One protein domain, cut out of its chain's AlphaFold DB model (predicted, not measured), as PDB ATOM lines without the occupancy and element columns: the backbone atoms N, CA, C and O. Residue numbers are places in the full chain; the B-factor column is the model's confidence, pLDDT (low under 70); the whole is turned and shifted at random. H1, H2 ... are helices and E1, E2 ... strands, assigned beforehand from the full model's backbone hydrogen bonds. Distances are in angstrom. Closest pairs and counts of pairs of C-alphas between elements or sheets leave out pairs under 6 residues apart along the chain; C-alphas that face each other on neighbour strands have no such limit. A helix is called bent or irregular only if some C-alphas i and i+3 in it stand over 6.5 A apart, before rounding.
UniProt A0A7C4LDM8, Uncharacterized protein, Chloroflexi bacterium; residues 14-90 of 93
ATOM      1  N   ASP A  14     154.762  78.296 162.184       88.31
ATOM      2  CA  ASP A  14     153.406  78.716 161.822       88.31
ATOM      3  C   ASP A  14     153.278  78.745 160.292       88.31
ATOM      4  O   ASP A  14     153.476  79.774 159.632       88.31
ATOM      5  N   GLN A  15     153.012  77.566 159.732       92.19
ATOM      6  CA  GLN A  15     152.800  77.344 158.306       92.19
ATOM      7  C   GLN A  15     151.632  76.382 158.077       92.19
ATOM      8  O   GLN A  15     151.333  75.538 158.921       92.19
ATOM      9  N   LEU A  16     151.004  76.473 156.906       94.38
ATOM     10  CA  LEU A  16     150.042  75.481 156.434       94.38
ATOM     11  C   LEU A  16     150.480  74.915 155.088       94.38
ATOM     12  O   LEU A  16     151.220  75.542 154.327       94.38
ATOM     13  N   VAL A  17     149.992  73.714 154.801       94.00
ATOM     14  CA  VAL A  17     150.291  73.006 153.560       94.00
ATOM     15  C   VAL A  17     148.994  72.553 152.912       94.00
ATOM     16  O   VAL A  17     148.146  71.973 153.585       94.00
ATOM     17  N   ALA A  18     148.853  72.774 151.612       96.00
ATOM     18  CA  ALA A  18     147.753  72.250 150.812       96.00
ATOM     19  C   ALA A  18     148.280  71.379 149.670       96.00
ATOM     20  O   ALA A  18     149.381  71.596 149.165       96.00
ATOM     21  N   ARG A  19     147.492  70.386 149.249       95.44
ATOM     22  CA  ARG A  19     147.782  69.621 148.030       95.44
ATOM     23  C   ARG A  19     147.259  70.385 146.821       95.44
ATOM     24  O   ARG A  19     146.122  70.846 146.840       95.44
ATOM     25  N   CYS A  20     148.063  70.450 145.771       95.25
ATOM     26  CA  CYS A  20     147.694  71.035 144.491       95.25
ATOM     27  C   CYS A  20     147.735  69.978 143.390       95.25
ATOM     28  O   CYS A  20     148.581  69.081 143.389       95.25
ATOM     29  N   THR A  21     146.839  70.114 142.418       95.50
ATOM     30  CA  THR A  21     147.007  69.473 141.114       95.50
ATOM     31  C   THR A  21     148.099  70.192 140.326       95.50
ATOM     32  O   THR A  21     148.453  71.338 140.619       95.50
ATOM     33  N   ARG A  22     148.610  69.547 139.276       95.00
ATOM     34  CA  ARG A  22     149.565  70.176 138.358       95.00
ATOM     35  C   ARG A  22     149.027  71.462 137.729       95.00
ATOM     36  O   ARG A  22     149.706  72.478 137.770       95.00
ATOM     37  N   ALA A  23     147.777  71.439 137.265       95.50
ATOM     38  CA  ALA A  23     147.118  72.603 136.673       95.50
ATOM     39  C   ALA A  23     146.971  73.777 137.658       95.50
ATOM     40  O   ALA A  23     147.053  74.937 137.261       95.50
ATOM     41  N   GLN A  24     146.759  73.501 138.951       96.69
ATOM     42  CA  GLN A  24     146.789  74.542 139.983       96.69
ATOM     43  C   GLN A  24     148.214  75.066 140.179       96.69
ATOM     44  O   GLN A  24     148.422  76.272 140.191       96.69
ATOM     45  N   ALA A  25     149.210  74.182 140.286       96.69
ATOM     46  CA  ALA A  25     150.599  74.593 140.472       96.69
ATOM     47  C   ALA A  25     151.125  75.459 139.313       96.69
ATOM     48  O   ALA A  25     151.808  76.443 139.572       96.69
ATOM     49  N   GLU A  26     150.756  75.164 138.064       96.94
ATOM     50  CA  GLU A  26     151.090  75.981 136.883       96.94
ATOM     51  C   GLU A  26     150.558  77.415 136.990       96.94
ATOM     52  O   GLU A  26     151.237  78.364 136.602       96.94
ATOM     53  N   GLN A  27     149.370  77.587 137.571       97.12
ATOM     54  CA  GLN A  27     148.776  78.904 137.800       97.12
ATOM     55  C   GLN A  27     149.412  79.632 138.992       97.12
ATOM     56  O   GLN A  27     149.462  80.858 139.010       97.12
ATOM     57  N   LEU A  28     149.916  78.897 139.987       97.56
ATOM     58  CA  LEU A  28     150.464  79.465 141.222       97.56
ATOM     59  C   LEU A  28     151.973  79.746 141.153       97.56
ATOM     60  O   LEU A  28     152.455  80.639 141.845       97.56
ATOM     61  N   VAL A  29     152.736  79.000 140.346       96.44
ATOM     62  CA  VAL A  29     154.212  78.987 140.395       96.44
ATOM     63  C   VAL A  29     154.841  80.361 140.150       96.44
ATOM     64  O   VAL A  29     155.821  80.705 140.805       96.44
ATOM     65  N   ASN A  30     154.234  81.184 139.290       96.44
ATOM     66  CA  ASN A  30     154.717  82.532 138.964       96.44
ATOM     67  C   ASN A  30     154.467  83.569 140.071       96.44
ATOM     68  O   ASN A  30     154.939  84.699 139.975       96.44
ATOM     69  N   TYR A  31     153.740  83.189 141.121       97.19
ATOM     70  CA  TYR A  31     153.375  84.052 142.242       97.19
ATOM     71  C   TYR A  31     154.050  83.611 143.545       97.19
ATOM     72  O   TYR A  31     153.532  83.850 144.638       97.19
ATOM     73  N   ASP A  32     155.228  82.990 143.439       96.88
ATOM     74  CA  ASP A  32     156.114  82.760 144.580       96.88
ATOM     75  C   ASP A  32     156.287  84.060 145.386       96.88
ATOM     76  O   ASP A  32     156.366  85.159 144.824       96.88
ATOM     77  N   HIS A  33     156.301  83.951 146.712       96.56
ATOM     78  CA  HIS A  33     156.399  85.075 147.641       96.56
ATOM     79  C   HIS A  33     155.292  86.138 147.524       96.56
ATOM     80  O   HIS A  33     155.484  87.253 148.005       96.56
ATOM     81  N   HIS A  34     154.135  85.840 146.926       98.19
ATOM     82  CA  HIS A  34     152.984  86.747 146.965       98.19
ATOM     83  C   HIS A  34     152.094  86.484 148.183       98.19
ATOM     84  O   HIS A  34     151.985  85.362 148.685       98.19
ATOM     85  N   ARG A  35     151.439  87.544 148.664       98.06
ATOM     86  CA  ARG A  35     150.513  87.487 149.793       98.06
ATOM     87  C   ARG A  35     149.162  86.956 149.355       98.06
ATOM     88  O   ARG A  35     148.575  87.474 148.407       98.06
ATOM     89  N   VAL A  36     148.652  86.018 150.134       98.00
ATOM     90  CA  VAL A  36     147.308  85.446 150.033       98.00
ATOM     91  C   VAL A  36     146.672  85.420 151.421       98.00
ATOM     92  O   VAL A  36     147.337  85.649 152.433       98.00
ATOM     93  N   ARG A  37     145.372  85.157 151.499       97.56
ATOM     94  CA  ARG A  37     144.676  84.874 152.754       97.56
ATOM     95  C   ARG A  37     144.342  83.397 152.847       97.56
ATOM     96  O   ARG A  37     143.909  82.803 151.872       97.56
ATOM     97  N   VAL A  38     144.515  82.828 154.033       95.81
ATOM     98  CA  VAL A  38     144.081  81.467 154.361       95.81
ATOM     99  C   VAL A  38     143.333  81.534 155.683       95.81
ATOM    100  O   VAL A  38     143.890  81.970 156.692       95.81
ATOM    101  N   ASN A  39     142.049  81.167 155.667       90.50
ATOM    102  CA  ASN A  39     141.149  81.285 156.820       90.50
ATOM    103  C   ASN A  39     141.181  82.693 157.462       90.50
ATOM    104  O   ASN A  39     141.396  82.864 158.661       90.50
ATOM    105  N   GLY A  40     141.097  83.732 156.624       92.25
ATOM    106  CA  GLY A  40     141.151  85.139 157.039       92.25
ATOM    107  C   GLY A  40     142.536  85.666 157.445       92.25
ATOM    108  O   GLY A  40     142.722  86.885 157.488       92.25
ATOM    109  N   ARG A  41     143.531  84.801 157.673       95.44
ATOM    110  CA  ARG A  41     144.899  85.180 158.063       95.44
ATOM    111  C   ARG A  41     145.753  85.478 156.833       95.44
ATOM    112  O   ARG A  41     145.692  84.747 155.849       95.44
ATOM    113  N   LEU A  42     146.548  86.546 156.888       97.06
ATOM    114  CA  LEU A  42     147.468  86.923 155.812       97.06
ATOM    115  C   LEU A  42     148.697  86.004 155.823       97.06
ATOM    116  O   LEU A  42     149.340  85.867 156.861       97.06
ATOM    117  N   ALA A  43     149.021  85.407 154.683       97.12
ATOM    118  CA  ALA A  43     150.125  84.472 154.514       97.12
ATOM    119  C   ALA A  43     150.918  84.773 153.236       97.12
ATOM    120  O   ALA A  43     150.426  85.443 152.330       97.12
ATOM    121  N   VAL A  44     152.140  84.259 153.162       97.25
ATOM    122  CA  VAL A  44     152.991  84.268 151.969       97.25
ATOM    123  C   VAL A  44     152.942  82.897 151.333       97.25
ATOM    124  O   VAL A  44     153.172  81.894 152.008       97.25
ATOM    125  N   MET A  45     152.673  82.864 150.036       97.19
ATOM    126  CA  MET A  45     152.717  81.651 149.238       97.19
ATOM    127  C   MET A  45     154.158  81.316 148.846       97.19
ATOM    128  O   MET A  45     154.874  82.180 148.345       97.19
ATOM    129  N   LEU A  46     154.577  80.067 149.048       96.31
ATOM    130  CA  LEU A  46     155.880  79.560 148.621       96.31
ATOM    131  C   LEU A  46     155.673  78.457 147.581       96.31
ATOM    132  O   LEU A  46     154.992  77.464 147.847       96.31
ATOM    133  N   THR A  47     156.267  78.639 146.409       96.25
ATOM    134  CA  THR A  47     156.184  77.744 145.247       96.25
ATOM    135  C   THR A  47     157.563  77.406 144.674       96.25
ATOM    136  O   THR A  47     157.675  76.493 143.857       96.25
ATOM    137  N   PHE A  48     158.638  78.072 145.122       93.06
ATOM    138  CA  PHE A  48     159.999  77.856 144.612       93.06
ATOM    139  C   PHE A  48     160.481  76.398 144.685       93.06
ATOM    140  O   PHE A  48     161.307  75.981 143.876       93.06
ATOM    141  N   HIS A  49     159.987  75.604 145.643       89.50
ATOM    142  CA  HIS A  49     160.348  74.188 145.789       89.50
ATOM    143  C   HIS A  49     159.751  73.296 144.699       89.50
ATOM    144  O   HIS A  49     160.092  72.117 144.630       89.50
ATOM    145  N   TRP A  50     158.877  73.840 143.855       93.56
ATOM    146  CA  TRP A  50     158.428  73.172 142.647       93.56
ATOM    147  C   TRP A  50     159.376  73.393 141.468       93.56
ATOM    148  O   TRP A  50     159.235  72.689 140.487       93.56
ATOM    149  N   LEU A  51     160.317  74.341 141.492       90.94
ATOM    150  CA  LEU A  51     161.065  74.693 140.279       90.94
ATOM    151  C   LEU A  51     162.229  73.720 139.971       90.94
ATOM    152  O   LEU A  51     163.039  73.453 140.863       90.94
ATOM    153  N   PRO A  52     162.386  73.256 138.708       93.56
ATOM    154  CA  PRO A  52     161.476  73.458 137.574       93.56
ATOM    155  C   PRO A  52     160.209  72.602 137.713       93.56
ATOM    156  O   PRO A  52     160.293  71.414 138.042       93.56
ATOM    157  N   LEU A  53     159.041  73.210 137.459       92.62
ATOM    158  CA  LEU A  53     157.740  72.603 137.758       92.62
ATOM    159  C   LEU A  53     157.593  71.246 137.070       92.62
ATOM    160  O   LEU A  53     157.130  70.299 137.695       92.62
ATOM    161  N   GLU A  54     158.059  71.113 135.835       93.06
ATOM    162  CA  GLU A  54     157.974  69.908 135.005       93.06
ATOM    163  C   GLU A  54     158.669  68.692 135.635       93.06
ATOM    164  O   GLU A  54     158.268  67.558 135.386       93.06
ATOM    165  N   ALA A  55     159.686  68.920 136.472       93.25
ATOM    166  CA  ALA A  55     160.423  67.872 137.174       93.25
ATOM    167  C   ALA A  55     160.001  67.712 138.646       93.25
ATOM    168  O   ALA A  55     160.547  66.858 139.349       93.25
ATOM    169  N   ALA A  56     159.057  68.524 139.134       91.75
ATOM    170  CA  ALA A  56     158.622  68.480 140.523       91.75
ATOM    171  C   ALA A  56     157.906  67.156 140.837       91.75
ATOM    172  O   ALA A  56     156.902  66.848 140.182       91.75
ATOM    173  N   PRO A  57     158.364  66.391 141.845       90.44
ATOM    174  CA  PRO A  57     157.717  65.145 142.230       90.44
ATOM    175  C   PRO A  57     156.332  65.406 142.829       90.44
ATOM    176  O   PRO A  57     156.103  66.412 143.503       90.44
ATOM    177  N   GLU A  58     155.410  64.472 142.608       89.50
ATOM    178  CA  GLU A  58     154.098  64.497 143.252       89.50
ATOM    179  C   GLU A  58     154.141  63.861 144.658       89.50
ATOM    180  O   GLU A  58     154.927  62.938 144.891       89.50
ATOM    181  N   PRO A  59     153.292  64.314 145.605       91.75
ATOM    182  CA  PRO A  59     152.288  65.371 145.452       91.75
ATOM    183  C   PRO A  59     152.896  66.782 145.435       91.75
ATOM    184  O   PRO A  59     153.821  67.081 146.188       91.75
ATOM    185  N   LEU A  60     152.315  67.681 144.634       94.50
ATOM    186  CA  LEU A  60     152.646  69.107 144.681       94.50
ATOM    187  C   LEU A  60     152.020  69.720 145.926       94.50
ATOM    188  O   LEU A  60     150.799  69.806 146.056       94.50
ATOM    189  N   LEU A  61     152.869  70.116 146.865       94.88
ATOM    190  CA  LEU A  61     152.441  70.712 148.121       94.88
ATOM    191  C   LEU A  61     152.644  72.217 148.061       94.88
ATOM    192  O   LEU A  61     153.784  72.658 147.957       94.88
ATOM    193  N   LEU A  62     151.573  72.999 148.130       96.25
ATOM    194  CA  LEU A  62     151.678  74.435 148.344       96.25
ATOM    195  C   LEU A  62     151.970  74.686 149.812       96.25
ATOM    196  O   LEU A  62     151.241  74.198 150.674       96.25
ATOM    197  N   LYS A  63     153.016  75.461 150.087       95.44
ATOM    198  CA  LYS A  63     153.325  75.921 151.438       95.44
ATOM    199  C   LYS A  63     152.905  77.376 151.569       95.44
ATOM    200  O   LYS A  63     153.191  78.183 150.688       95.44
ATOM    201  N   VAL A  64     152.256  77.702 152.678       95.75
ATOM    202  CA  VAL A  64     151.999  79.086 153.073       95.75
ATOM    203  C   VAL A  64     152.573  79.327 154.457       95.75
ATOM    204  O   VAL A  64     152.408  78.498 155.351       95.75
ATOM    205  N   ILE A  65     153.244  80.458 154.638       95.25
ATOM    206  CA  ILE A  65     153.812  80.866 155.927       95.25
ATOM    207  C   ILE A  65     153.163  82.171 156.375       95.25
ATOM    208  O   ILE A  65     152.886  83.042 155.553       95.25
ATOM    209  N   PHE A  66     152.917  82.338 157.672       94.44
ATOM    210  CA  PHE A  66     152.301  83.571 158.189       94.44
ATOM    211  C   PHE A  66     153.337  84.630 158.596       94.44
ATOM    212  O   PHE A  66     153.007  85.802 158.781       94.44
ATOM    213  N   ALA A  67     154.607  84.234 158.712       90.81
ATOM    214  CA  ALA A  67     155.693  85.129 159.081       90.81
ATOM    215  C   ALA A  67     155.953  86.185 157.996       90.81
ATOM    216  O   ALA A  67     156.026  85.868 156.813       90.81
ATOM    217  N   HIS A  68     156.128  87.439 158.425       89.69
ATOM    218  CA  HIS A  68     156.500  88.577 157.573       89.69
ATOM    219  C   HIS A  68     155.586  88.816 156.363       89.69
ATOM    220  O   HIS A  68     155.986  89.512 155.431       89.69
ATOM    221  N   ALA A  69     154.347  88.307 156.387       92.44
ATOM    222  CA  ALA A  69     153.483  88.341 155.217       92.44
ATOM    223  C   ALA A  69     153.265  89.750 154.674       92.44
ATOM    224  O   ALA A  69     153.300  89.943 153.470       92.44
ATOM    225  N   GLU A  70     153.154  90.758 155.535       93.56
ATOM    226  CA  GLU A  70     152.947  92.151 155.131       93.56
ATOM    227  C   GLU A  70     154.048  92.732 154.225       93.56
ATOM    228  O   GLU A  70     153.765  93.671 153.485       93.56
ATOM    229  N   GLN A  71     155.257  92.158 154.219       95.12
ATOM    230  CA  GLN A  71     156.414  92.653 153.454       95.12
ATOM    231  C   GLN A  71     156.383  92.278 151.963       95.12
ATOM    232  O   GLN A  71     157.209  92.753 151.186       95.12
ATOM    233  N   HIS A  72     155.436  91.434 151.559       95.12
ATOM    234  CA  HIS A  72     155.353  90.866 150.217       95.12
ATOM    235  C   HIS A  72     154.299  91.570 149.337       95.12
ATOM    236  O   HIS A  72     153.400  92.223 149.865       95.12
ATOM    237  N   PRO A  73     154.358  91.479 147.995       97.06
ATOM    238  CA  PRO A  73     153.296  91.997 147.124       97.06
ATOM    239  C   PRO A  73     152.013  91.155 147.249       97.06
ATOM    240  O   PRO A  73     152.098  89.959 147.510       97.06
ATOM    241  N   PRO A  74     150.803  91.726 147.090       97.50
ATOM    242  CA  PRO A  74     149.574  90.934 147.073       97.50
ATOM    243  C   PRO A  74     149.471  90.104 145.789       97.50
ATOM    244  O   PRO A  74     149.819  90.590 144.714       97.50
ATOM    245  N   ALA A  75     148.970  88.873 145.892       97.38
ATOM    246  CA  ALA A  75     148.629  88.082 144.717       97.38
ATOM    247  C   ALA A  75     147.383  88.659 144.007       97.38
ATOM    248  O   ALA A  75     146.526  89.261 144.667       97.38
ATOM    249  N   PRO A  76     147.242  88.472 142.682       97.69
ATOM    250  CA  PRO A  76     146.001  88.764 141.969       97.69
ATOM    251  C   PRO A  76     144.795  88.000 142.537       97.69
ATOM    252  O   PRO A  76     144.935  86.922 143.114       97.69
ATOM    253  N   GLY A  77     143.586  88.528 142.321       97.19
ATOM    254  CA  GLY A  77     142.351  87.919 142.836       97.19
ATOM    255  C   GLY A  77     142.100  86.489 142.337       97.19
ATOM    256  O   GLY A  77     141.581  85.669 143.083       97.19
ATOM    257  N   GLU A  78     142.524  86.163 141.115       97.38
ATOM    258  CA  GLU A  78     142.449  84.800 140.564       97.38
ATOM    259  C   GLU A  78     143.333  83.803 141.331       97.38
ATOM    260  O   GLU A  78     142.907  82.684 141.604       97.38
ATOM    261  N   VAL A  79     144.519  84.231 141.774       98.00
ATOM    262  CA  VAL A  79     145.418  83.416 142.602       98.00
ATOM    263  C   VAL A  79     144.792  83.182 143.973       98.00
ATOM    264  O   VAL A  79     144.797  82.058 144.470       98.00
ATOM    265  N   GLN A  80     144.199  84.226 144.561       98.00
ATOM    266  CA  GLN A  80     143.465  84.100 145.820       98.00
ATOM    267  C   GLN A  80     142.304  83.103 145.693       98.00
ATOM    268  O   GLN A  80     142.165  82.244 146.556       98.00
ATOM    269  N   ALA A  81     141.530  83.151 144.604       97.50
ATOM    270  CA  ALA A  81     140.422  82.224 144.376       97.50
ATOM    271  C   ALA A  81     140.883  80.760 144.267       97.50
ATOM    272  O   ALA A  81     140.212  79.862 144.775       97.50
ATOM    273  N   ILE A  82     142.043  80.507 143.646       97.44
ATOM    274  CA  ILE A  82     142.644  79.166 143.622       97.44
ATOM    275  C   ILE A  82     143.003  78.734 145.042       97.44
ATOM    276  O   ILE A  82     142.655  77.622 145.428       97.44
ATOM    277  N   VAL A  83     143.664  79.601 145.819       96.88
ATOM    278  CA  VAL A  83     144.068  79.318 147.206       96.88
ATOM    279  C   VAL A  83     142.863  79.065 148.114       96.88
ATOM    280  O   VAL A  83     142.905  78.131 148.912       96.88
ATOM    281  N   ASP A  84     141.782  79.827 147.962       95.75
ATOM    282  CA  ASP A  84     140.542  79.661 148.729       95.75
ATOM    283  C   ASP A  84     139.862  78.308 148.460       95.75
ATOM    284  O   ASP A  84     139.198  77.763 149.339       95.75
ATOM    285  N   ALA A  85     140.047  77.742 147.264       94.75
ATOM    286  CA  ALA A  85     139.527  76.427 146.897       94.75
ATOM    287  C   ALA A  85     140.404  75.254 147.380       94.75
ATOM    288  O   ALA A  85     140.022  74.092 147.208       94.75
ATOM    289  N   LEU A  86     141.584  75.516 147.953       94.25
ATOM    290  CA  LEU A  86     142.483  74.470 148.436       94.25
ATOM    291  C   LEU A  86     142.099  73.982 149.837       94.25
ATOM    292  O   LEU A  86     141.817  74.757 150.748       94.25
ATOM    293  N   SER A  87     142.210  72.671 150.048       91.88
ATOM    294  CA  SER A  87     142.117  72.078 151.384       91.88
ATOM    295  C   SER A  87     143.487  72.084 152.064       91.88
ATOM    296  O   SER A  87     144.380  71.307 151.710       91.88
ATOM    297  N   PHE A  88     143.652  72.957 153.057       91.00
ATOM    298  CA  PHE A  88     144.858  73.020 153.881       91.00
ATOM    299  C   PHE A  88     144.825  71.966 154.991       91.00
ATOM    300  O   PHE A  88     143.866  71.857 155.753       91.00
ATOM    301  N   LEU A  89     145.905  71.195 155.098       84.88
ATOM    302  CA  LEU A  89     146.086  70.188 156.138       84.88
ATOM    303  C   LEU A  89     146.157  70.869 157.512       84.88
ATOM    304  O   LEU A  89     146.897  71.834 157.691       84.88
ATOM    305  N   GLY A  90     145.411  70.344 158.486       71.12
ATOM    306  CA  GLY A  90     145.396  70.863 159.858       71.12
ATOM    307  C   GLY A  90     144.376  71.974 160.123       71.12
ATOM    308  O   GLY A  90     144.264  72.415 161.264       71.12
TER     309      GLY A  90
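AT A GLANCE: This is residues 14 to 90 of the 93 residues of an uncharacterized protein of Chloroflexi bacterium (UniProt A0A7C4LDM8). A four-stranded antiparallel sheet, E1 E4 E3 E2, is curled like part of a barrel, and two short helices, H1 and H2, pack on one of its faces and on each other. H2 packs on the sheet mostly at edge strand E2, H1 mostly at E4 and E3; after H2, residues 88 to 89 pair with the opposite edge strand, E1. The printed part has 77 residues, with four named strands and two named helices in the order E1 H1 E2 E3 E4 H2, of mixed class. It is compact, with a radius of gyration of the C-alphas of 11.3 A and a rounded outline spanning 31 by 25 by 22 A.

IN THESE COORDINATES: In the sheet, E1 is residues 15 to 20, 16.0 A from first to last C-alpha, and begins with C-alpha 15 at (152.800, 77.344, 158.306). E4 is residues 60 to 65, 16.3 A; E3 is residues 41 to 46, 15.5 A; E2 is residues 35 to 38, 9.9 A. H1 is residues 22 to 31, 14.9 A, and is irregular: C-alphas 27 and 30 are 7.1 A apart. H2 is residues 77 to 84, 10.3 A, and ends with C-alpha 84 at (140.542, 79.661, 148.729).

HOW THE PARTS SIT: The sheet is strongly twisted, with edge strands E1 and E2, which are apart. E1 and E4 are antiparallel at 155 degrees, with N 18 and O 62 at 2.9 A, within hydrogen-bond range. E4 and E3, a hairpin, are antiparallel at 133 degrees, with N 44 and O 65 at 2.8 A. E3 and E2, also a hairpin, are antiparallel at 122 degrees, with N 43 and O 36 at 2.8 A. E2 E3 E4 form a meander, each strand the antiparallel neighbour of the one before. E3 pairs staggered, with E2 over residues 41 to 44 and with E4 over residues 44 to 46. H1 and H2 are on the same face of the sheet, in two layers, helices over a sheet. H1 has a height over the sheet of 8.9 A and runs along E4, at 27 degrees on the local plane. The closest C-alphas of H2 and E2 are those of Gln 80 and Val 36, 5.9 A apart. H1 and H2 touch at Leu 28 and Val 79, their closest C-alphas, 6.6 A apart, at a steep tilt of 54 degrees, opposite ways. Every O i to N i+4 pair is within hydrogen-bond range in H2; in H1 3 of 6 are, beside 4 of 7 O i to N i+3 pairs.

THE WHOLE: The C-alphas farthest apart are those of Gly 40 and Ala 55, 32.6 A. The printed part has no cut. The links E3 to E4 and E4 to H2 are long, with 13 and 11 residues. The mean pLDDT of the printed part is 94.5, and no printed residue is under 70.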